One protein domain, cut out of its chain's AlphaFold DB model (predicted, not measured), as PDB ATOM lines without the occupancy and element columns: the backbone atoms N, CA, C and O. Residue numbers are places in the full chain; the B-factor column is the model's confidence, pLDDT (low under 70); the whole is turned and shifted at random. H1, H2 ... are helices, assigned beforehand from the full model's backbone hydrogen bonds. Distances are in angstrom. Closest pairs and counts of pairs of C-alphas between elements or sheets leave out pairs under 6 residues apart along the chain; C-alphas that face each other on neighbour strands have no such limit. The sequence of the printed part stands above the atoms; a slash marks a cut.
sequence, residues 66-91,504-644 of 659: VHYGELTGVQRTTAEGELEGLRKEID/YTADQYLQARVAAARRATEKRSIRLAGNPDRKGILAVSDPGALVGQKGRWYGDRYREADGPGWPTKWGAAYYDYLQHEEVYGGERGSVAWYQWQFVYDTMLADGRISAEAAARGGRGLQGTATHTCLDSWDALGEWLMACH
ATOM      1  N   VAL A  66      97.791 137.712  89.677       89.12
ATOM      2  CA  VAL A  66      97.460 137.436  88.278       89.12
ATOM      3  C   VAL A  66      98.579 136.624  87.635       89.12
ATOM      4  O   VAL A  66      99.720 137.078  87.576       89.12
ATOM      5  N   HIS A  67      98.232 135.442  87.123       91.62
ATOM      6  CA  HIS A  67      99.134 134.593  86.353       91.62
ATOM      7  C   HIS A  67      98.747 134.618  84.881       91.62
ATOM      8  O   HIS A  67      97.627 134.248  84.527       91.62
ATOM      9  N   TYR A  68      99.693 135.007  84.035       95.06
ATOM     10  CA  TYR A  68      99.537 134.975  82.587       95.06
ATOM     11  C   TYR A  68     100.123 133.678  82.016       95.06
ATOM     12  O   TYR A  68     101.134 133.173  82.513       95.06
ATOM     13  N   GLY A  69      99.464 133.129  80.996       94.62
ATOM     14  CA  GLY A  69      99.878 131.899  80.314       94.62
ATOM     15  C   GLY A  69     100.418 132.154  78.910       94.62
ATOM     16  O   GLY A  69     100.440 133.288  78.444       94.62
ATOM     17  N   GLU A  70     100.816 131.090  78.225       97.25
ATOM     18  CA  GLU A  70     101.158 131.144  76.801       97.25
ATOM     19  C   GLU A  70      99.897 131.339  75.943       97.25
ATOM     20  O   GLU A  70      98.807 130.884  76.308       97.25
ATOM     21  N   LEU A  71     100.043 132.010  74.799       97.69
ATOM     22  CA  LEU A  71      98.951 132.309  73.876       97.69
ATOM     23  C   LEU A  71      99.085 131.503  72.580       97.69
ATOM     24  O   LEU A  71     100.149 131.392  71.964       97.69
ATOM     25  N   THR A  72      97.955 131.000  72.089       98.12
ATOM     26  CA  THR A  72      97.850 130.531  70.700       98.12
ATOM     27  C   THR A  72      97.983 131.708  69.727       98.12
ATOM     28  O   THR A  72      97.777 132.862  70.104       98.12
ATOM     29  N   GLY A  73      98.274 131.437  68.447       97.88
ATOM     30  CA  GLY A  73      98.368 132.490  67.425       97.88
ATOM     31  C   GLY A  73      97.123 133.384  67.363       97.88
ATOM     32  O   GLY A  73      97.247 134.603  67.358       97.88
ATOM     33  N   VAL A  74      95.929 132.783  67.432       97.94
ATOM     34  CA  VAL A  74      94.653 133.517  67.448       97.94
ATOM     35  C   VAL A  74      94.518 134.377  68.704       97.94
ATOM     36  O   VAL A  74      94.187 135.554  68.603       97.94
ATOM     37  N   GLN A  75      94.804 133.828  69.889       98.31
ATOM     38  CA  GLN A  75      94.721 134.597  71.135       98.31
ATOM     39  C   GLN A  75      95.711 135.765  71.160       98.31
ATOM     40  O   GLN A  75      95.364 136.837  71.651       98.31
ATOM     41  N   ARG A  76      96.916 135.578  70.609       98.44
ATOM     42  CA  ARG A  76      97.926 136.632  70.488       98.44
ATOM     43  C   ARG A  76      97.436 137.771  69.604       98.44
ATOM     44  O   ARG A  76      97.406 138.904  70.068       98.44
ATOM     45  N   THR A  77      96.962 137.471  68.394       98.44
ATOM     46  CA  THR A  77      96.409 138.491  67.488       98.44
ATOM     47  C   THR A  77      95.214 139.221  68.110       98.44
ATOM     48  O   THR A  77      95.111 140.441  67.996       98.44
ATOM     49  N   THR A  78      94.339 138.510  68.828       98.44
ATOM     50  CA  THR A  78      93.228 139.135  69.563       98.44
ATOM     51  C   THR A  78      93.727 140.080  70.655       98.44
ATOM     52  O   THR A  78      93.248 141.208  70.745       98.44
ATOM     53  N   ALA A  79      94.699 139.656  71.466       98.38
ATOM     54  CA  ALA A  79      95.259 140.477  72.537       98.38
ATOM     55  C   ALA A  79      96.015 141.708  72.001       98.38
ATOM     56  O   ALA A  79      95.928 142.782  72.590       98.38
ATOM     57  N   GLU A  80      96.713 141.582  70.870       98.69
ATOM     58  CA  GLU A  80      97.347 142.707  70.167       98.69
ATOM     59  C   GLU A  80      96.308 143.720  69.672       98.69
ATOM     60  O   GLU A  80      96.456 144.921  69.911       98.69
ATOM     61  N   GLY A  81      95.236 143.241  69.033       98.62
ATOM     62  CA  GLY A  81      94.135 144.085  68.573       98.62
ATOM     63  C   GLY A  81      93.417 144.791  69.725       98.62
ATOM     64  O   GLY A  81      93.151 145.991  69.644       98.62
ATOM     65  N   GLU A  82      93.159 144.076  70.822       98.62
ATOM     66  CA  GLU A  82      92.561 144.645  72.031       98.62
ATOM     67  C   GLU A  82      93.462 145.716  72.655       98.62
ATOM     68  O   GLU A  82      92.993 146.813  72.966       98.62
ATOM     69  N   LEU A  83      94.758 145.430  72.811       98.75
ATOM     70  CA  LEU A  83      95.715 146.387  73.355       98.75
ATOM     71  C   LEU A  83      95.747 147.669  72.521       98.75
ATOM     72  O   LEU A  83      95.747 148.765  73.077       98.75
ATOM     73  N   GLU A  84      95.766 147.543  71.195       98.56
ATOM     74  CA  GLU A  84      95.772 148.692  70.293       98.56
ATOM     75  C   GLU A  84      94.472 149.507  70.376       98.56
ATOM     76  O   GLU A  84      94.524 150.737  70.350       98.56
ATOM     77  N   GLY A  85      93.319 148.850  70.527       98.44
ATOM     78  CA  GLY A  85      92.038 149.515  70.780       98.44
ATOM     79  C   GLY A  85      92.044 150.298  72.095       98.44
ATOM     80  O   GLY A  85      91.868 151.516  72.096       98.44
ATOM     81  N   LEU A  86      92.353 149.625  73.206       98.56
ATOM     82  CA  LEU A  86      92.371 150.235  74.538       98.56
ATOM     83  C   LEU A  86      93.374 151.393  74.630       98.56
ATOM     84  O   LEU A  86      93.074 152.427  75.219       98.56
ATOM     85  N   ARG A  87      94.554 151.281  74.004       98.25
ATOM     86  CA  ARG A  87      95.565 152.356  73.999       98.25
ATOM     87  C   ARG A  87      95.091 153.649  73.336       98.25
ATOM     88  O   ARG A  87      95.638 154.707  73.672       98.25
ATOM     89  N   LYS A  88      94.128 153.574  72.411       98.00
ATOM     90  CA  LYS A  88      93.486 154.743  71.784       98.00
ATOM     91  C   LYS A  88      92.442 155.384  72.695       98.00
ATOM     92  O   LYS A  88      92.224 156.584  72.590       98.00
ATOM     93  N   GLU A  89      91.839 154.605  73.591       98.19
ATOM     94  CA  GLU A  89      90.838 155.070  74.559       98.19
ATOM     95  C   GLU A  89      91.451 155.683  75.827       98.19
ATOM     96  O   GLU A  89      90.782 156.451  76.517       98.19
ATOM     97  N   ILE A  90      92.715 155.372  76.143       98.50
ATOM     98  CA  ILE A  90      93.410 155.955  77.300       98.50
ATOM     99  C   ILE A  90      93.406 157.487  77.201       98.50
ATOM    100  O   ILE A  90      93.897 158.062  76.225       98.50
ATOM    101  N   ASP A  91      92.943 158.154  78.262       98.44
ATOM    102  CA  ASP A  91      92.966 159.612  78.371       98.44
ATOM    103  C   ASP A  91      94.411 160.137  78.461       98.44
ATOM    104  O   ASP A  91      95.046 160.193  79.521       98.44
ATOM    105  N   TYR A 504     108.426 138.451  82.616       95.38
ATOM    106  CA  TYR A 504     107.353 137.936  81.771       95.38
ATOM    107  C   TYR A 504     107.892 137.456  80.417       95.38
ATOM    108  O   TYR A 504     108.700 138.139  79.788       95.38
ATOM    109  N   THR A 505     107.391 136.319  79.920       97.00
ATOM    110  CA  THR A 505     107.542 135.947  78.500       97.00
ATOM    111  C   THR A 505     106.843 136.975  77.603       97.00
ATOM    112  O   THR A 505     106.059 137.795  78.081       97.00
ATOM    113  N   ALA A 506     107.083 136.944  76.288       97.81
ATOM    114  CA  ALA A 506     106.432 137.874  75.359       97.81
ATOM    115  C   ALA A 506     104.892 137.823  75.457       97.81
ATOM    116  O   ALA A 506     104.237 138.867  75.502       97.81
ATOM    117  N   ASP A 507     104.325 136.622  75.577       98.31
ATOM    118  CA  ASP A 507     102.883 136.406  75.706       98.31
ATOM    119  C   ASP A 507     102.344 136.867  77.063       98.31
ATOM    120  O   ASP A 507     101.288 137.504  77.144       98.31
ATOM    121  N   GLN A 508     103.076 136.588  78.142       97.81
ATOM    122  CA  GLN A 508     102.720 137.068  79.476       97.81
ATOM    123  C   GLN A 508     102.773 138.594  79.552       97.81
ATOM    124  O   GLN A 508     101.886 139.227  80.123       97.81
ATOM    125  N   TYR A 509     103.790 139.192  78.935       98.06
ATOM    126  CA  TYR A 509     103.976 140.630  78.895       98.06
ATOM    127  C   TYR A 509     102.871 141.300  78.078       98.06
ATOM    128  O   TYR A 509     102.288 142.277  78.542       98.06
ATOM    129  N   LEU A 510     102.495 140.745  76.920       98.62
ATOM    130  CA  LEU A 510     101.350 141.224  76.139       98.62
ATOM    131  C   LEU A 510     100.063 141.248  76.979       98.62
ATOM    132  O   LEU A 510      99.372 142.265  77.018       98.62
ATOM    133  N   GLN A 511      99.770 140.177  77.719       98.44
ATOM    134  CA  GLN A 511      98.595 140.131  78.598       98.44
ATOM    135  C   GLN A 511      98.685 141.118  79.769       98.44
ATOM    136  O   GLN A 511      97.685 141.757  80.106       98.44
ATOM    137  N   ALA A 512      99.866 141.293  80.368       97.69
ATOM    138  CA  ALA A 512     100.087 142.294  81.410       97.69
ATOM    139  C   ALA A 512      99.807 143.716  80.896       97.69
ATOM    140  O   ALA A 512      99.180 144.517  81.594       97.69
ATOM    141  N   ARG A 513     100.204 144.009  79.651       98.50
ATOM    142  CA  ARG A 513      99.928 145.283  78.972       98.50
ATOM    143  C   ARG A 513      98.442 145.477  78.685       98.50
ATOM    144  O   ARG A 513      97.932 146.562  78.946       98.50
ATOM    145  N   VAL A 514      97.738 144.441  78.218       98.69
ATOM    146  CA  VAL A 514      96.273 144.478  78.038       98.69
ATOM    147  C   VAL A 514      95.576 144.756  79.371       98.69
ATOM    148  O   VAL A 514      94.741 145.652  79.459       98.69
ATOM    149  N   ALA A 515      95.949 144.046  80.440       97.25
ATOM    150  CA  ALA A 515      95.362 144.247  81.764       97.25
ATOM    151  C   ALA A 515      95.615 145.663  82.311       97.25
ATOM    152  O   ALA A 515      94.720 146.258  82.909       97.25
ATOM    153  N   ALA A 516      96.809 146.215  82.084       97.94
ATOM    154  CA  ALA A 516      97.126 147.596  82.427       97.94
ATOM    155  C   ALA A 516      96.285 148.594  81.618       97.94
ATOM    156  O   ALA A 516      95.713 149.515  82.196       97.94
ATOM    157  N   ALA A 517      96.124 148.368  80.311       98.62
ATOM    158  CA  ALA A 517      95.282 149.204  79.461       98.62
ATOM    159  C   ALA A 517      93.813 149.192  79.923       98.62
ATOM    160  O   ALA A 517      93.218 150.257  80.040       98.62
ATOM    161  N   ARG A 518      93.264 148.024  80.294       97.38
ATOM    162  CA  ARG A 518      91.906 147.906  80.863       97.38
ATOM    163  C   ARG A 518      91.736 148.709  82.155       97.38
ATOM    164  O   ARG A 518      90.711 149.354  82.341       97.38
ATOM    165  N   ARG A 519      92.728 148.685  83.052       93.81
ATOM    166  CA  ARG A 519      92.695 149.511  84.274       93.81
ATOM    167  C   ARG A 519      92.790 151.002  83.951       93.81
ATOM    168  O   ARG A 519      92.075 151.797  84.547       93.81
ATOM    169  N   ALA A 520      93.622 151.381  82.981       97.19
ATOM    170  CA  ALA A 520      93.754 152.768  82.541       97.19
ATOM    171  C   ALA A 520      92.499 153.299  81.818       97.19
ATOM    172  O   ALA A 520      92.290 154.507  81.792       97.19
ATOM    173  N   THR A 521      91.641 152.438  81.265       97.00
ATOM    174  CA  THR A 521      90.362 152.845  80.653       97.00
ATOM    175  C   THR A 521      89.154 152.676  81.581       97.00
ATOM    176  O   THR A 521      88.041 153.093  81.253       97.00
ATOM    177  N   GLU A 522      89.347 152.109  82.774       91.00
ATOM    178  CA  GLU A 522      88.278 151.932  83.749       91.00
ATOM    179  C   GLU A 522      87.775 153.298  84.251       91.00
ATOM    180  O   GLU A 522      88.532 154.105  84.798       91.00
ATOM    181  N   LYS A 523      86.459 153.535  84.142       88.56
ATOM    182  CA  LYS A 523      85.805 154.799  84.536       88.56
ATOM    183  C   LYS A 523      86.196 155.269  85.937       88.56
ATOM    184  O   LYS A 523      86.423 156.458  86.152       88.56
ATOM    185  N   ARG A 524      86.273 154.341  86.892       83.50
ATOM    186  CA  ARG A 524      86.652 154.648  88.272       83.50
ATOM    187  C   ARG A 524      88.100 155.118  88.366       83.50
ATOM    188  O   ARG A 524      88.359 156.136  89.007       83.50
ATOM    189  N   SER A 525      89.019 154.381  87.751       86.62
ATOM    190  CA  SER A 525      90.445 154.699  87.760       86.62
ATOM    191  C   SER A 525      90.714 156.056  87.107       86.62
ATOM    192  O   SER A 525      91.408 156.878  87.701       86.62
ATOM    193  N   ILE A 526      90.067 156.346  85.969       92.12
ATOM    194  CA  ILE A 526      90.108 157.661  85.309       92.12
ATOM    195  C   ILE A 526      89.575 158.753  86.238       92.12
ATOM    196  O   ILE A 526      90.248 159.758  86.458       92.12
ATOM    197  N   ARG A 527      88.381 158.562  86.815       88.00
ATOM    198  CA  ARG A 527      87.771 159.556  87.704       88.00
ATOM    199  C   ARG A 527      88.681 159.873  88.884       88.00
ATOM    200  O   ARG A 527      88.943 161.044  89.117       88.00
ATOM    201  N   LEU A 528      89.159 158.863  89.611       85.56
ATOM    202  CA  LEU A 528      89.992 159.068  90.799       85.56
ATOM    203  C   LEU A 528      91.363 159.648  90.439       85.56
ATOM    204  O   LEU A 528      91.831 160.538  91.138       85.56
ATOM    205  N   ALA A 529      91.980 159.237  89.327       91.88
ATOM    206  CA  ALA A 529      93.189 159.895  88.826       91.88
ATOM    207  C   ALA A 529      92.931 161.367  88.435       91.88
ATOM    208  O   ALA A 529      93.807 162.213  88.601       91.88
ATOM    209  N   GLY A 530      91.710 161.695  88.004       91.81
ATOM    210  CA  GLY A 530      91.234 163.056  87.738       91.81
ATOM    211  C   GLY A 530      91.109 163.966  88.967       91.81
ATOM    212  O   GLY A 530      90.785 165.139  88.804       91.81
ATOM    213  N   ASN A 531      91.394 163.467  90.176       87.75
ATOM    214  CA  ASN A 531      91.451 164.247  91.415       87.75
ATOM    215  C   ASN A 531      90.143 164.999  91.773       87.75
ATOM    216  O   ASN A 531      90.167 166.214  91.992       87.75
ATOM    217  N   PRO A 532      88.998 164.293  91.876       80.50
ATOM    218  CA  PRO A 532      87.694 164.912  92.125       80.50
ATOM    219  C   PRO A 532      87.636 165.593  93.501       80.50
ATOM    220  O   PRO A 532      87.024 166.648  93.642       80.50
ATOM    221  N   ASP A 533      88.359 165.049  94.484       72.88
ATOM    222  CA  ASP A 533      88.312 165.504  95.879       72.88
ATOM    223  C   ASP A 533      89.411 166.521  96.220       72.88
ATOM    224  O   ASP A 533      89.577 166.891  97.381       72.88
ATOM    225  N   ARG A 534      90.209 166.956  95.230       82.62
ATOM    226  CA  ARG A 534      91.375 167.849  95.407       82.62
ATOM    227  C   ARG A 534      92.422 167.317  96.405       82.62
ATOM    228  O   ARG A 534      93.144 168.092  97.029       82.62
ATOM    229  N   LYS A 535      92.535 165.991  96.517       80.56
ATOM    230  CA  LYS A 535      93.448 165.240  97.405       80.56
ATOM    231  C   LYS A 535      94.531 164.457  96.634       80.56
ATOM    232  O   LYS A 535      95.068 163.474  97.138       80.56
ATOM    233  N   GLY A 536      94.832 164.860  95.397       87.50
ATOM    234  CA  GLY A 536      95.883 164.268  94.557       87.50
ATOM    235  C   GLY A 536      97.302 164.436  95.106       87.50
ATOM    236  O   GLY A 536      97.518 165.011  96.170       87.50
ATOM    237  N   ILE A 537      98.294 163.947  94.361       92.44
ATOM    238  CA  ILE A 537      99.698 163.844  94.781       92.44
ATOM    239  C   ILE A 537     100.283 165.181  95.255       92.44
ATOM    240  O   ILE A 537     101.036 165.210  96.224       92.44
ATOM    241  N   LEU A 538      99.880 166.304  94.651       94.44
ATOM    242  CA  LEU A 538     100.329 167.642  95.056       94.44
ATOM    243  C   LEU A 538      99.803 168.090  96.431       94.44
ATOM    244  O   LEU A 538     100.398 168.980  97.031       94.44
ATOM    245  N   ALA A 539      98.719 167.493  96.934       89.56
ATOM    246  CA  ALA A 539      98.184 167.755  98.271       89.56
ATOM    247  C   ALA A 539      98.858 166.895  99.359       89.56
ATOM    248  O   ALA A 539      98.640 167.120 100.551       89.56
ATOM    249  N   VAL A 540      99.674 165.907  98.976       87.38
ATOM    250  CA  VAL A 540     100.361 165.019  99.917       87.38
ATOM    251  C   VAL A 540     101.618 165.706 100.455       87.38
ATOM    252  O   VAL A 540     102.480 166.119  99.682       87.38
ATOM    253  N   SER A 541     101.752 165.810 101.782       90.12
ATOM    254  CA  SER A 541     102.836 166.577 102.419       90.12
ATOM    255  C   SER A 541     104.228 166.018 102.126       90.12
ATOM    256  O   SER A 541     105.154 166.772 101.826       90.12
ATOM    257  N   ASP A 542     104.384 164.700 102.217       90.69
ATOM    258  CA  ASP A 542     105.672 164.019 102.142       90.69
ATOM    259  C   ASP A 542     105.502 162.525 101.790       90.69
ATOM    260  O   ASP A 542     104.388 161.991 101.820       90.69
ATOM    261  N   PRO A 543     106.594 161.811 101.458       91.19
ATOM    262  CA  PRO A 543     106.542 160.381 101.161       91.19
ATOM    263  C   PRO A 543     105.962 159.500 102.273       91.19
ATOM    264  O   PRO A 543     105.405 158.447 101.974       91.19
ATOM    265  N   GLY A 544     106.077 159.892 103.546       85.75
ATOM    266  CA  GLY A 544     105.477 159.168 104.669       85.75
ATOM    267  C   GLY A 544     103.957 159.251 104.634       85.75
ATOM    268  O   GLY A 544     103.289 158.226 104.757       85.75
ATOM    269  N   ALA A 545     103.415 160.438 104.359       82.50
ATOM    270  CA  ALA A 545     101.986 160.618 104.120       82.50
ATOM    271  C   ALA A 545     101.501 159.831 102.888       82.50
ATOM    272  O   ALA A 545     100.460 159.181 102.971       82.50
ATOM    273  N   LEU A 546     102.267 159.807 101.787       85.38
ATOM    274  CA  LEU A 546     101.926 159.022 100.590       85.38
ATOM    275  C   LEU A 546     101.861 157.520 100.897       85.38
ATOM    276  O   LEU A 546     100.865 156.861 100.609       85.38
ATOM    277  N   VAL A 547     102.910 156.960 101.503       81.75
ATOM    278  CA  VAL A 547     102.947 155.529 101.843       81.75
ATOM    279  C   VAL A 547     101.895 155.192 102.903       81.75
ATOM    280  O   VAL A 547     101.229 154.171 102.784       81.75
ATOM    281  N   GLY A 548     101.676 156.060 103.893       74.56
ATOM    282  CA  GLY A 548     100.634 155.882 104.910       74.56
ATOM    283  C   GLY A 548      99.206 155.926 104.354       74.56
ATOM    284  O   GLY A 548      98.310 155.311 104.930       74.56
ATOM    285  N   GLN A 549      99.004 156.598 103.216       72.00
ATOM    286  CA  GLN A 549      97.760 156.600 102.441       72.00
ATOM    287  C   GLN A 549      97.554 155.341 101.600       72.00
ATOM    288  O   GLN A 549      96.494 155.205 100.990       72.00
ATOM    289  N   LYS A 550      98.531 154.426 101.525       71.38
ATOM    290  CA  LYS A 550      98.432 153.206 100.712       71.38
ATOM    291  C   LYS A 550      97.425 152.217 101.313       71.38
ATOM    292  O   LYS A 550      97.778 151.152 101.777       71.38
ATOM    293  N   GLY A 551      96.145 152.559 101.324       60.62
ATOM    294  CA  GLY A 551      95.044 151.658 101.640       60.62
ATOM    295  C   GLY A 551      94.830 150.603 100.559       60.62
ATOM    296  O   GLY A 551      95.490 150.593  99.519       60.62
ATOM    297  N   ARG A 552      93.824 149.750 100.764       58.75
ATOM    298  CA  ARG A 552      93.222 149.033  99.634       58.75
ATOM    299  C   ARG A 552      92.709 150.079  98.643       58.75
ATOM    300  O   ARG A 552      92.152 151.088  99.075       58.75
ATOM    301  N   TRP A 553      92.826 149.811  97.342       57.59
ATOM    302  CA  TRP A 553      92.296 150.662  96.263       57.59
ATOM    303  C   TRP A 553      90.852 151.129  96.513       57.59
ATOM    304  O   TRP A 553      90.438 152.203  96.096       57.59
ATOM    305  N   TYR A 554      90.092 150.336  97.264       53.66
ATOM    306  CA  TYR A 554      88.645 150.400  97.295       53.66
ATOM    307  C   TYR A 554      88.032 150.946  98.587       53.66
ATOM    308  O   TYR A 554      86.838 150.749  98.796       53.66
ATOM    309  N   GLY A 555      88.794 151.656  99.430       49.62
ATOM    310  CA  GLY A 555      88.217 152.234 100.644       49.62
ATOM    311  C   GLY A 555      89.066 153.284 101.351       49.62
ATOM    312  O   GLY A 555      90.101 152.952 101.927       49.62
ATOM    313  N   ASP A 556      88.559 154.516 101.402       45.06
ATOM    314  CA  ASP A 556      88.945 155.503 102.411       45.06
ATOM    315  C   ASP A 556      87.679 156.113 103.040       45.06
ATOM    316  O   ASP A 556      86.740 156.482 102.333       45.06
ATOM    317  N   ARG A 557      87.642 156.229 104.370       42.44
ATOM    318  CA  ARG A 557      86.848 157.268 105.039       42.44
ATOM    319  C   ARG A 557      87.871 158.290 105.513       42.44
ATOM    320  O   ARG A 557      88.485 158.122 106.567       42.44
ATOM    321  N   TYR A 558      88.050 159.345 104.719       42.25
ATOM    322  CA  TYR A 558      88.731 160.542 105.193       42.25
ATOM    323  C   TYR A 558      87.932 161.132 106.360       42.25
ATOM    324  O   TYR A 558      86.702 161.146 106.354       42.25
ATOM    325  N   ARG A 559      88.651 161.622 107.367       48.19
ATOM    326  CA  ARG A 559      88.107 162.417 108.469       48.19
ATOM    327  C   ARG A 559      87.631 163.768 107.918       48.19
ATOM    328  O   ARG A 559      88.472 164.530 107.459       48.19
ATOM    329  N   GLU A 560      86.344 164.085 108.017       36.34
ATOM    330  CA  GLU A 560      85.814 165.459 107.907       36.34
ATOM    331  C   GLU A 560      84.845 165.658 109.094       36.34
ATOM    332  O   GLU A 560      84.125 164.722 109.434       36.34
ATOM    333  N   ALA A 561      84.896 166.737 109.891       31.86
ATOM    334  CA  ALA A 561      84.811 168.132 109.452       31.86
ATOM    335  C   ALA A 561      85.748 169.177 110.135       31.86
ATOM    336  O   ALA A 561      85.806 170.299 109.645       31.86
ATOM    337  N   ASP A 562      86.547 168.865 111.176       32.97
ATOM    338  CA  ASP A 562      87.092 169.946 112.049       32.97
ATOM    339  C   ASP A 562      88.637 170.030 112.206       32.97
ATOM    340  O   ASP A 562      89.139 170.554 113.201       32.97
ATOM    341  N   GLY A 563      89.451 169.515 111.274       37.19
ATOM    342  CA  GLY A 563      90.918 169.693 111.352       37.19
ATOM    343  C   GLY A 563      91.744 168.755 110.464       37.19
ATOM    344  O   GLY A 563      91.159 167.924 109.770       37.19
ATOM    345  N   PRO A 564      93.097 168.845 110.475       33.72
ATOM    346  CA  PRO A 564      93.959 168.059 109.591       33.72
ATOM    347  C   PRO A 564      93.778 166.565 109.885       33.72
ATOM    348  O   PRO A 564      94.244 166.018 110.891       33.72
ATOM    349  N   GLY A 565      92.994 165.918 109.030       38.53
ATOM    350  CA  GLY A 565      92.662 164.511 109.117       38.53
ATOM    351  C   GLY A 565      93.789 163.657 108.578       38.53
ATOM    352  O   GLY A 565      94.222 163.837 107.447       38.53
ATOM    353  N   TRP A 566      94.251 162.709 109.390       35.34
ATOM    354  CA  TRP A 566      95.083 161.626 108.894       35.34
ATOM    355  C   TRP A 566      94.168 160.606 108.200       35.34
ATOM    356  O   TRP A 566      93.196 160.175 108.829       35.34
ATOM    357  N   PRO A 567      94.457 160.198 106.951       40.94
ATOM    358  CA  PRO A 567      93.842 159.012 106.368       40.94
ATOM    359  C   PRO A 567      94.127 157.851 107.310       40.94
ATOM    360  O   PRO A 567      95.223 157.748 107.879       40.94
ATOM    361  N   THR A 568      93.129 157.012 107.573       41.72
ATOM    362  CA  THR A 568      93.367 155.952 108.547       41.72
ATOM    363  C   THR A 568      94.397 155.001 107.957       41.72
ATOM    364  O   THR A 568      94.260 154.536 106.827       41.72
ATOM    365  N   LYS A 569      95.449 154.694 108.722       40.34
ATOM    366  CA  LYS A 569      96.524 153.769 108.319       40.34
ATOM    367  C   LYS A 569      96.050 152.321 108.078       40.34
ATOM    368  O   LYS A 569      96.861 151.409 108.079       40.34
ATOM    369  N   TRP A 570      94.750 152.096 107.915       43.16
ATOM    370  CA  TRP A 570      94.115 150.788 107.859       43.16
ATOM    371  C   TRP A 570      93.071 150.650 106.730       43.16
ATOM    372  O   TRP A 570      92.636 149.531 106.466       43.16
ATOM    373  N   GLY A 571      92.728 151.736 106.017       45.25
ATOM    374  CA  GLY A 571      91.707 151.747 104.952       45.25
ATOM    375  C   GLY A 571      90.263 151.773 105.476       45.25
ATOM    376  O   GLY A 571      90.054 151.859 106.683       45.25
ATOM    377  N   ALA A 572      89.270 151.740 104.574       46.19
ATOM    378  CA  ALA A 572      87.856 151.534 104.936       46.19
ATOM    379  C   ALA A 572      87.494 150.039 105.025       46.19
ATOM    380  O   ALA A 572      88.062 149.205 104.305       46.19
ATOM    381  N   ALA A 573      86.553 149.699 105.915       47.81
ATOM    382  CA  ALA A 573      86.314 148.310 106.288       47.81
ATOM    383  C   ALA A 573      85.483 147.597 105.230       47.81
ATOM    384  O   ALA A 573      84.587 148.181 104.628       47.81
ATOM    385  N   TYR A 574      85.703 146.289 105.098       51.78
ATOM    386  CA  TYR A 574      84.805 145.394 104.362       51.78
ATOM    387  C   TYR A 574      83.335 145.551 104.781       51.78
ATOM    388  O   TYR A 574      82.447 145.465 103.945       51.78
ATOM    389  N   TYR A 575      83.100 145.840 106.060       53.78
ATOM    390  CA  TYR A 575      81.773 145.941 106.658       53.78
ATOM    391  C   TYR A 575      81.115 147.322 106.511       53.78
ATOM    392  O   TYR A 575      79.893 147.390 106.479       53.78
ATOM    393  N   ASP A 576      81.889 148.404 106.359       52.19
ATOM    394  CA  ASP A 576      81.328 149.738 106.063       52.19
ATOM    395  C   ASP A 576      80.687 149.800 104.677       52.19
ATOM    396  O   ASP A 576      79.820 150.630 104.419       52.19
ATOM    397  N   TYR A 577      81.133 148.919 103.783       52.19
ATOM    398  CA  TYR A 577      80.658 148.839 102.412       52.19
ATOM    399  C   TYR A 577      79.222 148.312 102.308       52.19
ATOM    400  O   TYR A 577      78.439 148.856 101.538       52.19
ATOM    401  N   LEU A 578      78.864 147.288 103.091       48.59
ATOM    402  CA  LEU A 578      77.530 146.672 103.034       48.59
ATOM    403  C   LEU A 578      76.425 147.595 103.580       48.59
ATOM    404  O   LEU A 578      75.249 147.322 103.385       48.59
ATOM    405  N   GLN A 579      76.802 148.690 104.249       51.38
ATOM    406  CA  GLN A 579      75.880 149.606 104.924       51.38
ATOM    407  C   GLN A 579      75.803 151.002 104.275       51.38
ATOM    408  O   GLN A 579      74.955 151.800 104.666       51.38
ATOM    409  N   HIS A 580      76.670 151.329 103.303       51.72
ATOM    410  CA  HIS A 580      76.761 152.676 102.722       51.72
ATOM    411  C   HIS A 580      77.059 152.661 101.207       51.72
ATOM    412  O   HIS A 580      78.219 152.753 100.795       51.72
ATOM    413  N   GLU A 581      76.014 152.616 100.367       43.91
ATOM    414  CA  GLU A 581      76.125 152.638  98.892       43.91
ATOM    415  C   GLU A 581      76.846 153.887  98.343       43.91
ATOM    416  O   GLU A 581      77.595 153.798  97.369       43.91
ATOM    417  N   GLU A 582      76.708 155.044  99.001       45.28
ATOM    418  CA  GLU A 582      77.318 156.322  98.588       45.28
ATOM    419  C   GLU A 582      78.858 156.281  98.559       45.28
ATOM    420  O   GLU A 582      79.501 156.993  97.787       45.28
ATOM    421  N   VAL A 583      79.483 155.380  99.329       45.28
ATOM    422  CA  VAL A 583      80.943 155.167  99.311       45.28
ATOM    423  C   VAL A 583      81.420 154.672  97.934       45.28
ATOM    424  O   VAL A 583      82.590 154.850  97.582       45.28
ATOM    425  N   TYR A 584      80.526 154.082  97.129       42.81
ATOM    426  CA  TYR A 584      80.826 153.502  95.821       42.81
ATOM    427  C   TYR A 584      80.583 154.438  94.634       42.81
ATOM    428  O   TYR A 584      80.969 154.107  93.514       42.81
ATOM    429  N   GLY A 585      80.065 155.650  94.848       47.53
ATOM    430  CA  GLY A 585      79.876 156.618  93.769       47.53
ATOM    431  C   GLY A 585      81.164 157.026  93.041       47.53
ATOM    432  O   GLY A 585      81.086 157.855  92.151       47.53
ATOM    433  N   GLY A 586      82.346 156.490  93.388       48.41
ATOM    434  CA  GLY A 586      83.653 156.917  92.879       48.41
ATOM    435  C   GLY A 586      84.196 158.155  93.597       48.41
ATOM    436  O   GLY A 586      85.093 158.814  93.079       48.41
ATOM    437  N   GLU A 587      83.628 158.483  94.758       47.94
ATOM    438  CA  GLU A 587      83.942 159.666  95.573       47.94
ATOM    439  C   GLU A 587      85.053 159.432  96.601       47.94
ATOM    440  O   GLU A 587      85.451 160.359  97.290       47.94
ATOM    441  N   ARG A 588      85.509 158.185  96.794       53.28
ATOM    442  CA  ARG A 588      86.446 157.853  97.877       53.28
ATOM    443  C   ARG A 588      87.522 156.862  97.438       53.28
ATOM    444  O   ARG A 588      87.256 155.876  96.746       53.28
ATOM    445  N   GLY A 589      88.748 157.120  97.878       61.66
ATOM    446  CA  GLY A 589      89.943 156.324  97.603       61.66
ATOM    447  C   GLY A 589      91.203 157.182  97.710       61.66
ATOM    448  O   GLY A 589      91.126 158.408  97.730       61.66
ATOM    449  N   SER A 590      92.379 156.554  97.766       73.25
ATOM    450  CA  SER A 590      93.637 157.306  97.792       73.25
ATOM    451  C   SER A 590      93.946 157.888  96.407       73.25
ATOM    452  O   SER A 590      94.673 157.278  95.620       73.25
ATOM    453  N   VAL A 591      93.408 159.075  96.120       82.69
ATOM    454  CA  VAL A 591      93.553 159.813  94.851       82.69
ATOM    455  C   VAL A 591      95.007 159.846  94.365       82.69
ATOM    456  O   VAL A 591      95.278 159.502  93.218       82.69
ATOM    457  N   ALA A 592      95.966 160.161  95.243       87.38
ATOM    458  CA  ALA A 592      97.389 160.195  94.898       87.38
ATOM    459  C   ALA A 592      97.930 158.843  94.383       87.38
ATOM    460  O   ALA A 592      98.730 158.800  93.448       87.38
ATOM    461  N   TRP A 593      97.462 157.725  94.948       87.75
ATOM    462  CA  TRP A 593      97.838 156.387  94.481       87.75
ATOM    463  C   TRP A 593      97.135 156.017  93.180       87.75
ATOM    464  O   TRP A 593      97.754 155.351  92.356       87.75
ATOM    465  N   TYR A 594      95.898 156.470  92.958       89.44
ATOM    466  CA  TYR A 594      95.216 156.309  91.670       89.44
ATOM    467  C   TYR A 594      95.910 157.090  90.552       89.44
ATOM    468  O   TYR A 594      96.090 156.544  89.469       89.44
ATOM    469  N   GLN A 595      96.385 158.312  90.815       93.75
ATOM    470  CA  GLN A 595      97.212 159.057  89.859       93.75
ATOM    471  C   GLN A 595      98.490 158.290  89.507       93.75
ATOM    472  O   GLN A 595      98.822 158.138  88.331       93.75
ATOM    473  N   TRP A 596      99.191 157.761  90.516       94.62
ATOM    474  CA  TRP A 596     100.408 156.981  90.290       94.62
ATOM    475  C   TRP A 596     100.133 155.680  89.533       94.62
ATOM    476  O   TRP A 596     100.860 155.352  88.597       94.62
ATOM    477  N   GLN A 597      99.078 154.952  89.901       93.94
ATOM    478  CA  GLN A 597      98.672 153.720  89.228       93.94
ATOM    479  C   GLN A 597      98.282 153.971  87.782       93.94
ATOM    480  O   GLN A 597      98.720 153.234  86.913       93.94
ATOM    481  N   PHE A 598      97.522 155.033  87.517       96.88
ATOM    482  CA  PHE A 598      97.116 155.411  86.171       96.88
ATOM    483  C   PHE A 598      98.327 155.704  85.275       96.88
ATOM    484  O   PHE A 598      98.394 155.228  84.141       96.88
ATOM    485  N   VAL A 599      99.327 156.426  85.799       98.25
ATOM    486  CA  VAL A 599     100.594 156.671  85.094       98.25
ATOM    487  C   VAL A 599     101.359 155.367  84.869       98.25
ATOM    488  O   VAL A 599     101.781 155.102  83.744       98.25
ATOM    489  N   TYR A 600     101.497 154.531  85.901       97.31
ATOM    490  CA  TYR A 600     102.173 153.237  85.804       97.31
ATOM    491  C   TYR A 600     101.508 152.314  84.770       97.31
ATOM    492  O   TYR A 600     102.187 151.775  83.899       97.31
ATOM    493  N   ASP A 601     100.184 152.174  84.822       98.00
ATOM    494  CA  ASP A 601      99.408 151.320  83.924       98.00
ATOM    495  C   ASP A 601      99.434 151.830  82.484       98.00
ATOM    496  O   ASP A 601      99.612 151.036  81.562       98.00
ATOM    497  N   THR A 602      99.355 153.147  82.274       98.62
ATOM    498  CA  THR A 602      99.506 153.744  80.937       98.62
ATOM    499  C   THR A 602     100.899 153.476  80.365       98.62
ATOM    500  O   THR A 602     101.035 153.064  79.213       98.62
ATOM    501  N   MET A 603     101.949 153.656  81.173       98.31
ATOM    502  CA  MET A 603     103.323 153.375  80.752       98.31
ATOM    503  C   MET A 603     103.536 151.888  80.451       98.31
ATOM    504  O   MET A 603     104.179 151.565  79.452       98.31
ATOM    505  N   LEU A 604     102.981 150.985  81.262       98.00
ATOM    506  CA  LEU A 604     103.028 149.549  80.998       98.00
ATOM    507  C   LEU A 604     102.282 149.209  79.702       98.00
ATOM    508  O   LEU A 604     102.870 148.583  78.825       98.00
ATOM    509  N   ALA A 605     101.048 149.686  79.519       98.56
ATOM    510  CA  ALA A 605     100.269 149.482  78.296       98.56
ATOM    511  C   ALA A 605     101.031 149.929  77.035       98.56
ATOM    512  O   ALA A 605     101.066 149.212  76.031       98.56
ATOM    513  N   ASP A 606     101.733 151.061  77.101       98.06
ATOM    514  CA  ASP A 606     102.567 151.574  76.006       98.06
ATOM    515  C   ASP A 606     103.907 150.841  75.824       98.06
ATOM    516  O   ASP A 606     104.630 151.128  74.875       98.06
ATOM    517  N   GLY A 607     104.245 149.888  76.695       96.94
ATOM    518  CA  GLY A 607     105.510 149.153  76.641       96.94
ATOM    519  C   GLY A 607     106.714 149.948  77.161       96.94
ATOM    520  O   GLY A 607     107.857 149.600  76.879       96.94
ATOM    521  N   ARG A 608     106.478 151.027  77.920       96.81
ATOM    522  CA  ARG A 608     107.522 151.881  78.524       96.81
ATOM    523  C   ARG A 608     108.088 151.305  79.828       96.81
ATOM    524  O   ARG A 608     109.079 151.824  80.331       96.81
ATOM    525  N   ILE A 609     107.464 150.260  80.370       94.81
ATOM    526  CA  ILE A 609     107.932 149.490  81.533       94.81
ATOM    527  C   ILE A 609     108.288 148.091  81.040       94.81
ATOM    528  O   ILE A 609     107.428 147.444  80.449       94.81
ATOM    529  N   SER A 610     109.523 147.631  81.261       92.12
ATOM    530  CA  SER A 610     109.997 146.340  80.735       92.12
ATOM    531  C   SER A 610     109.272 145.137  81.354       92.12
ATOM    532  O   SER A 610     108.603 145.259  82.385       92.12
ATOM    533  N   ALA A 611     109.424 143.966  80.734       93.06
ATOM    534  CA  ALA A 611     108.863 142.714  81.234       93.06
ATOM    535  C   ALA A 611     109.387 142.360  82.637       93.06
ATOM    536  O   ALA A 611     108.608 141.935  83.484       93.06
ATOM    537  N   GLU A 612     110.669 142.612  82.906       88.69
ATOM    538  CA  GLU A 612     111.309 142.414  84.211       88.69
ATOM    539  C   GLU A 612     110.752 143.394  85.251       88.69
ATOM    540  O   GLU A 612     110.340 142.997  86.332       88.69
ATOM    541  N   ALA A 613     110.666 144.688  84.919       87.50
ATOM    542  CA  ALA A 613     110.167 145.697  85.856       87.50
ATOM    543  C   ALA A 613     108.670 145.518  86.188       87.50
ATOM    544  O   ALA A 613     108.210 145.891  87.277       87.50
ATOM    545  N   ALA A 614     107.903 144.958  85.245       89.25
ATOM    546  CA  ALA A 614     106.504 144.599  85.439       89.25
ATOM    547  C   ALA A 614     106.340 143.314  86.272       89.25
ATOM    548  O   ALA A 614     105.425 143.241  87.095       89.25
ATOM    549  N   ALA A 615     107.225 142.331  86.095       87.62
ATOM    550  CA  ALA A 615     107.211 141.049  86.793       87.62
ATOM    551  C   ALA A 615     108.092 141.089  88.056       87.62
ATOM    552  O   ALA A 615     109.258 140.726  88.045       87.62
ATOM    553  N   ARG A 616     107.539 141.512  89.199       78.31
ATOM    554  CA  ARG A 616     108.322 141.719  90.442       78.31
ATOM    555  C   ARG A 616     108.517 140.470  91.310       78.31
ATOM    556  O   ARG A 616     108.714 140.585  92.521       78.31
ATOM    557  N   GLY A 617     108.422 139.276  90.731       84.31
ATOM    558  CA  GLY A 617     108.446 138.036  91.501       84.31
ATOM    559  C   GLY A 617     107.217 137.866  92.402       84.31
ATOM    560  O   GLY A 617     106.279 138.672  92.405       84.31
ATOM    561  N   GLY A 618     107.196 136.766  93.150       78.00
ATOM    562  CA  GLY A 618     106.107 136.416  94.051       78.00
ATOM    563  C   GLY A 618     105.935 137.406  95.201       78.00
ATOM    564  O   GLY A 618     106.881 138.047  95.659       78.00
ATOM    565  N   ARG A 619     104.717 137.459  95.751       76.62
ATOM    566  CA  ARG A 619     104.378 138.274  96.933       76.62
ATOM    567  C   ARG A 619     105.123 137.844  98.200       76.62
ATOM    568  O   ARG A 619     105.108 138.570  99.191       76.62
ATOM    569  N   GLY A 620     105.758 136.671  98.173       77.31
ATOM    570  CA  GLY A 620     106.656 136.188  99.216       77.31
ATOM    571  C   GLY A 620     106.008 136.182 100.598       77.31
ATOM    572  O   GLY A 620     104.823 135.873 100.745       77.31
ATOM    573  N   LEU A 621     106.789 136.547 101.617       79.62
ATOM    574  CA  LEU A 621     106.339 136.642 103.006       79.62
ATOM    575  C   LEU A 621     105.676 137.997 103.275       79.62
ATOM    576  O   LEU A 621     106.108 138.757 104.140       79.62
ATOM    577  N   GLN A 622     104.662 138.337 102.492       73.12
ATOM    578  CA  GLN A 622     103.909 139.571 102.653       73.12
ATOM    579  C   GLN A 622     103.310 139.676 104.063       73.12
ATOM    580  O   GLN A 622     102.613 138.771 104.525       73.12
ATOM    581  N   GLY A 623     103.600 140.788 104.745       60.91
ATOM    582  CA  GLY A 623     103.065 141.062 106.076       60.91
ATOM    583  C   GLY A 623     101.553 141.295 106.041       60.91
ATOM    584  O   GLY A 623     101.026 141.797 105.050       60.91
ATOM    585  N   THR A 624     100.870 140.969 107.133       49.84
ATOM    586  CA  THR A 624      99.422 141.155 107.290       49.84
ATOM    587  C   THR A 624      99.058 142.515 107.886       49.84
ATOM    588  O   THR A 624      99.845 143.134 108.610       49.84
ATOM    589  N   ALA A 625      97.831 142.953 107.592       49.16
ATOM    590  CA  ALA A 625      97.104 144.062 108.222       49.16
ATOM    591  C   ALA A 625      97.708 145.476 108.123       49.16
ATOM    592  O   ALA A 625      97.141 146.407 108.677       49.16
ATOM    593  N   THR A 626      98.807 145.689 107.392       48.69
ATOM    594  CA  THR A 626      99.279 147.042 107.045       48.69
ATOM    595  C   THR A 626      99.306 147.156 105.531       48.69
ATOM    596  O   THR A 626     100.310 146.777 104.951       48.69
ATOM    597  N   HIS A 627      98.264 147.659 104.869       49.59
ATOM    598  CA  HIS A 627      98.406 148.233 103.509       49.59
ATOM    599  C   HIS A 627      98.939 147.333 102.370       49.59
ATOM    600  O   HIS A 627      99.054 147.782 101.238       49.59
ATOM    601  N   THR A 628      99.270 146.082 102.657       50.16
ATOM    602  CA  THR A 628      99.871 145.075 101.786       50.16
ATOM    603  C   THR A 628      98.738 144.105 101.422       50.16
ATOM    604  O   THR A 628      97.611 144.546 101.398       50.16
ATOM    605  N   CYS A 629      98.877 142.846 101.027       59.31
ATOM    606  CA  CYS A 629      97.809 142.145 100.263       59.31
ATOM    607  C   CYS A 629      97.276 142.975  99.074       59.31
ATOM    608  O   CYS A 629      96.107 142.881  98.704       59.31
ATOM    609  N   LEU A 630      98.148 143.808  98.504       73.31
ATOM    610  CA  LEU A 630      97.905 144.556  97.280       73.31
ATOM    611  C   LEU A 630      98.053 143.618  96.102       73.31
ATOM    612  O   LEU A 630      98.922 142.742  96.129       73.31
ATOM    613  N   ASP A 631      97.244 143.829  95.073       81.31
ATOM    614  CA  ASP A 631      97.314 143.151  93.781       81.31
ATOM    615  C   ASP A 631      98.745 143.005  93.245       81.31
ATOM    616  O   ASP A 631      99.582 143.889  93.433       81.31
ATOM    617  N   SER A 632      99.056 141.885  92.581       83.81
ATOM    618  CA  SER A 632     100.407 141.661  92.034       83.81
ATOM    619  C   SER A 632     100.818 142.715  90.996       83.81
ATOM    620  O   SER A 632     102.005 142.898  90.746       83.81
ATOM    621  N   TRP A 633      99.847 143.434  90.428       86.12
ATOM    622  CA  TRP A 633     100.033 144.524  89.469       86.12
ATOM    623  C   TRP A 633     100.131 145.923  90.108       86.12
ATOM    624  O   TRP A 633     100.304 146.911  89.392       86.12
ATOM    625  N   ASP A 634     100.031 146.034  91.434       86.56
ATOM    626  CA  ASP A 634     100.055 147.309  92.149       86.56
ATOM    627  C   ASP A 634     101.370 148.085  91.927       86.56
ATOM    628  O   ASP A 634     102.490 147.558  92.006       86.56
ATOM    629  N   ALA A 635     101.239 149.385  91.663       87.25
ATOM    630  CA  ALA A 635     102.361 150.251  91.354       87.25
ATOM    631  C   ALA A 635     103.370 150.363  92.497       87.25
ATOM    632  O   ALA A 635     104.528 150.538  92.177       87.25
ATOM    633  N   LEU A 636     103.016 150.230  93.780       84.94
ATOM    634  CA  LEU A 636     103.987 150.072  94.878       84.94
ATOM    635  C   LEU A 636     104.257 148.587  95.158       84.94
ATOM    636  O   LEU A 636     105.411 148.191  95.330       84.94
ATOM    637  N   GLY A 637     103.202 147.770  95.140       79.00
ATOM    638  CA  GLY A 637     103.240 146.340  95.440       79.00
ATOM    639  C   GLY A 637     103.772 146.029  96.843       79.00
ATOM    640  O   GLY A 637     103.878 146.898  97.711       79.00
ATOM    641  N   GLU A 638     104.151 144.770  97.070       79.81
ATOM    642  CA  GLU A 638     104.927 144.376  98.253       79.81
ATOM    643  C   GLU A 638     106.401 144.769  98.062       79.81
ATOM    644  O   GLU A 638     107.252 143.938  97.733       79.81
ATOM    645  N   TRP A 639     106.718 146.051  98.252       84.31
ATOM    646  CA  TRP A 639     108.051 146.598  97.955       84.31
ATOM    647  C   TRP A 639     109.197 145.895  98.706       84.31
ATOM    648  O   TRP A 639     110.320 145.830  98.209       84.31
ATOM    649  N   LEU A 640     108.917 145.321  99.881       86.94
ATOM    650  CA  LEU A 640     109.891 144.565 100.670       86.94
ATOM    651  C   LEU A 640     110.414 143.342  99.899       86.94
ATOM    652  O   LEU A 640     111.610 143.064  99.926       86.94
ATOM    653  N   MET A 641     109.542 142.629  99.181       80.56
ATOM    654  CA  MET A 641     109.953 141.466  98.381       80.56
ATOM    655  C   MET A 641     110.554 141.886  97.033       80.56
ATOM    656  O   MET A 641     111.426 141.201  96.514       80.56
ATOM    657  N   ALA A 642     110.207 143.073  96.523       81.44
ATOM    658  CA  ALA A 642     110.849 143.641  95.334       81.44
ATOM    659  C   ALA A 642     112.325 144.032  95.558       81.44
ATOM    660  O   ALA A 642     113.028 144.335  94.597       81.44
ATOM    661  N   CYS A 643     112.823 144.022  96.802       88.81
ATOM    662  CA  CYS A 643     114.235 144.277  97.112       88.81
ATOM    663  C   CYS A 643     115.161 143.142  96.628       88.81
ATOM    664  O   CYS A 643     116.346 143.373  96.401       88.81
ATOM    665  N   HIS A 644     114.625 141.928  96.469       90.31
ATOM    666  CA  HIS A 644     115.292 140.782  95.857       90.31
ATOM    667  C   HIS A 644     114.217 139.854  95.283       90.31
ATOM    668  O   HIS A 644     113.630 139.047  95.999       90.31
TER     669      HIS A 644
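This is residues 66 to 91 and 504 to 644 of the 659 residues of an uncharacterized protein of Roseibacillus sp (UniProt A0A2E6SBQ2). The longest helix, H1, packs on H2, and H7 packs on H2 from the other side, so that H2 sits between the two; the short H3 crosses near the start of H7. Beyond that end of H7 come the short helices H4, H5 and H6, with a long loop between H4 and H5 from which residues 560 to 565 stick out, while residues 615 to 644 make a long winding stretch after H8. The printed part has 167 residues with eight named helices, H1 to H8 in chain order, and no named strand. The class is all helix, but only 73 of the 167 residues are in named elements. The whole is compact, with a radius of gyration of the C-alphas of 17.1 A, yet elongated in outline, spanning 59 by 35 by 32 A.

H1, residues 73 to 89, touches H2, residues 506 to 521, at a shallow tilt of 30 degrees, the same way; their closest C-alphas, of Leu 83 and Val 514, are 5.1 A apart. H2 is the hub, touching three helices. H7, residues 591 to 605, touches H2 at a steep tilt of 40 degrees, opposite ways, the closest C-alphas being those of Arg 513 and Ala 605, 4.3 A apart. H8, residues 611 to 614, only just touches H2, with 3 pairs of C-alphas within 8 A, the closest those of Tyr 509 and Ala 611 at 5.8 A; of H2, residues 506 to 512 alone take part. H3, residues 523 to 529, touches H7 at a steep tilt of 65 degrees, opposite ways, the closest C-alphas, of Ala 529 and Gln 595, being 4.2 A apart. The helix packing is mostly crossed, at steep rather than shallow tilts, but only just. H4, residues 543 to 548, is close to H7 but not clearly touching, at 7.4 A between the closest C-alphas, of Leu 546 and Ala 592. H5, residues 574 to 577, and H6, residues 581 to 584, touch no helix. Every O i to N i+4 pair is within hydrogen-bond range in H2, H3, H4 and H7, and 12 of 13 are in H1; H5, H6 and H8 are too short for such a pair.

H1 measures 24.8 A from C-alpha 73 at (98.368, 132.490, 67.425) to C-alpha 89. H2 measures 22.6 A, and H7 20.6 A, ending at C-alpha 605 at (100.269, 149.482, 78.296).

The two C-alphas farthest apart, of Gly 73 and Asp 562, are 59.3 A apart. Residues 92 to 503 are not printed, and C-alphas 91 and 504 are 26.2 A apart across the cut. The links H3 to H4 and H4 to H5 are long. Mean pLDDT of the printed part is 78.8; residues 551 to 589 and 623 to 629 are under 70.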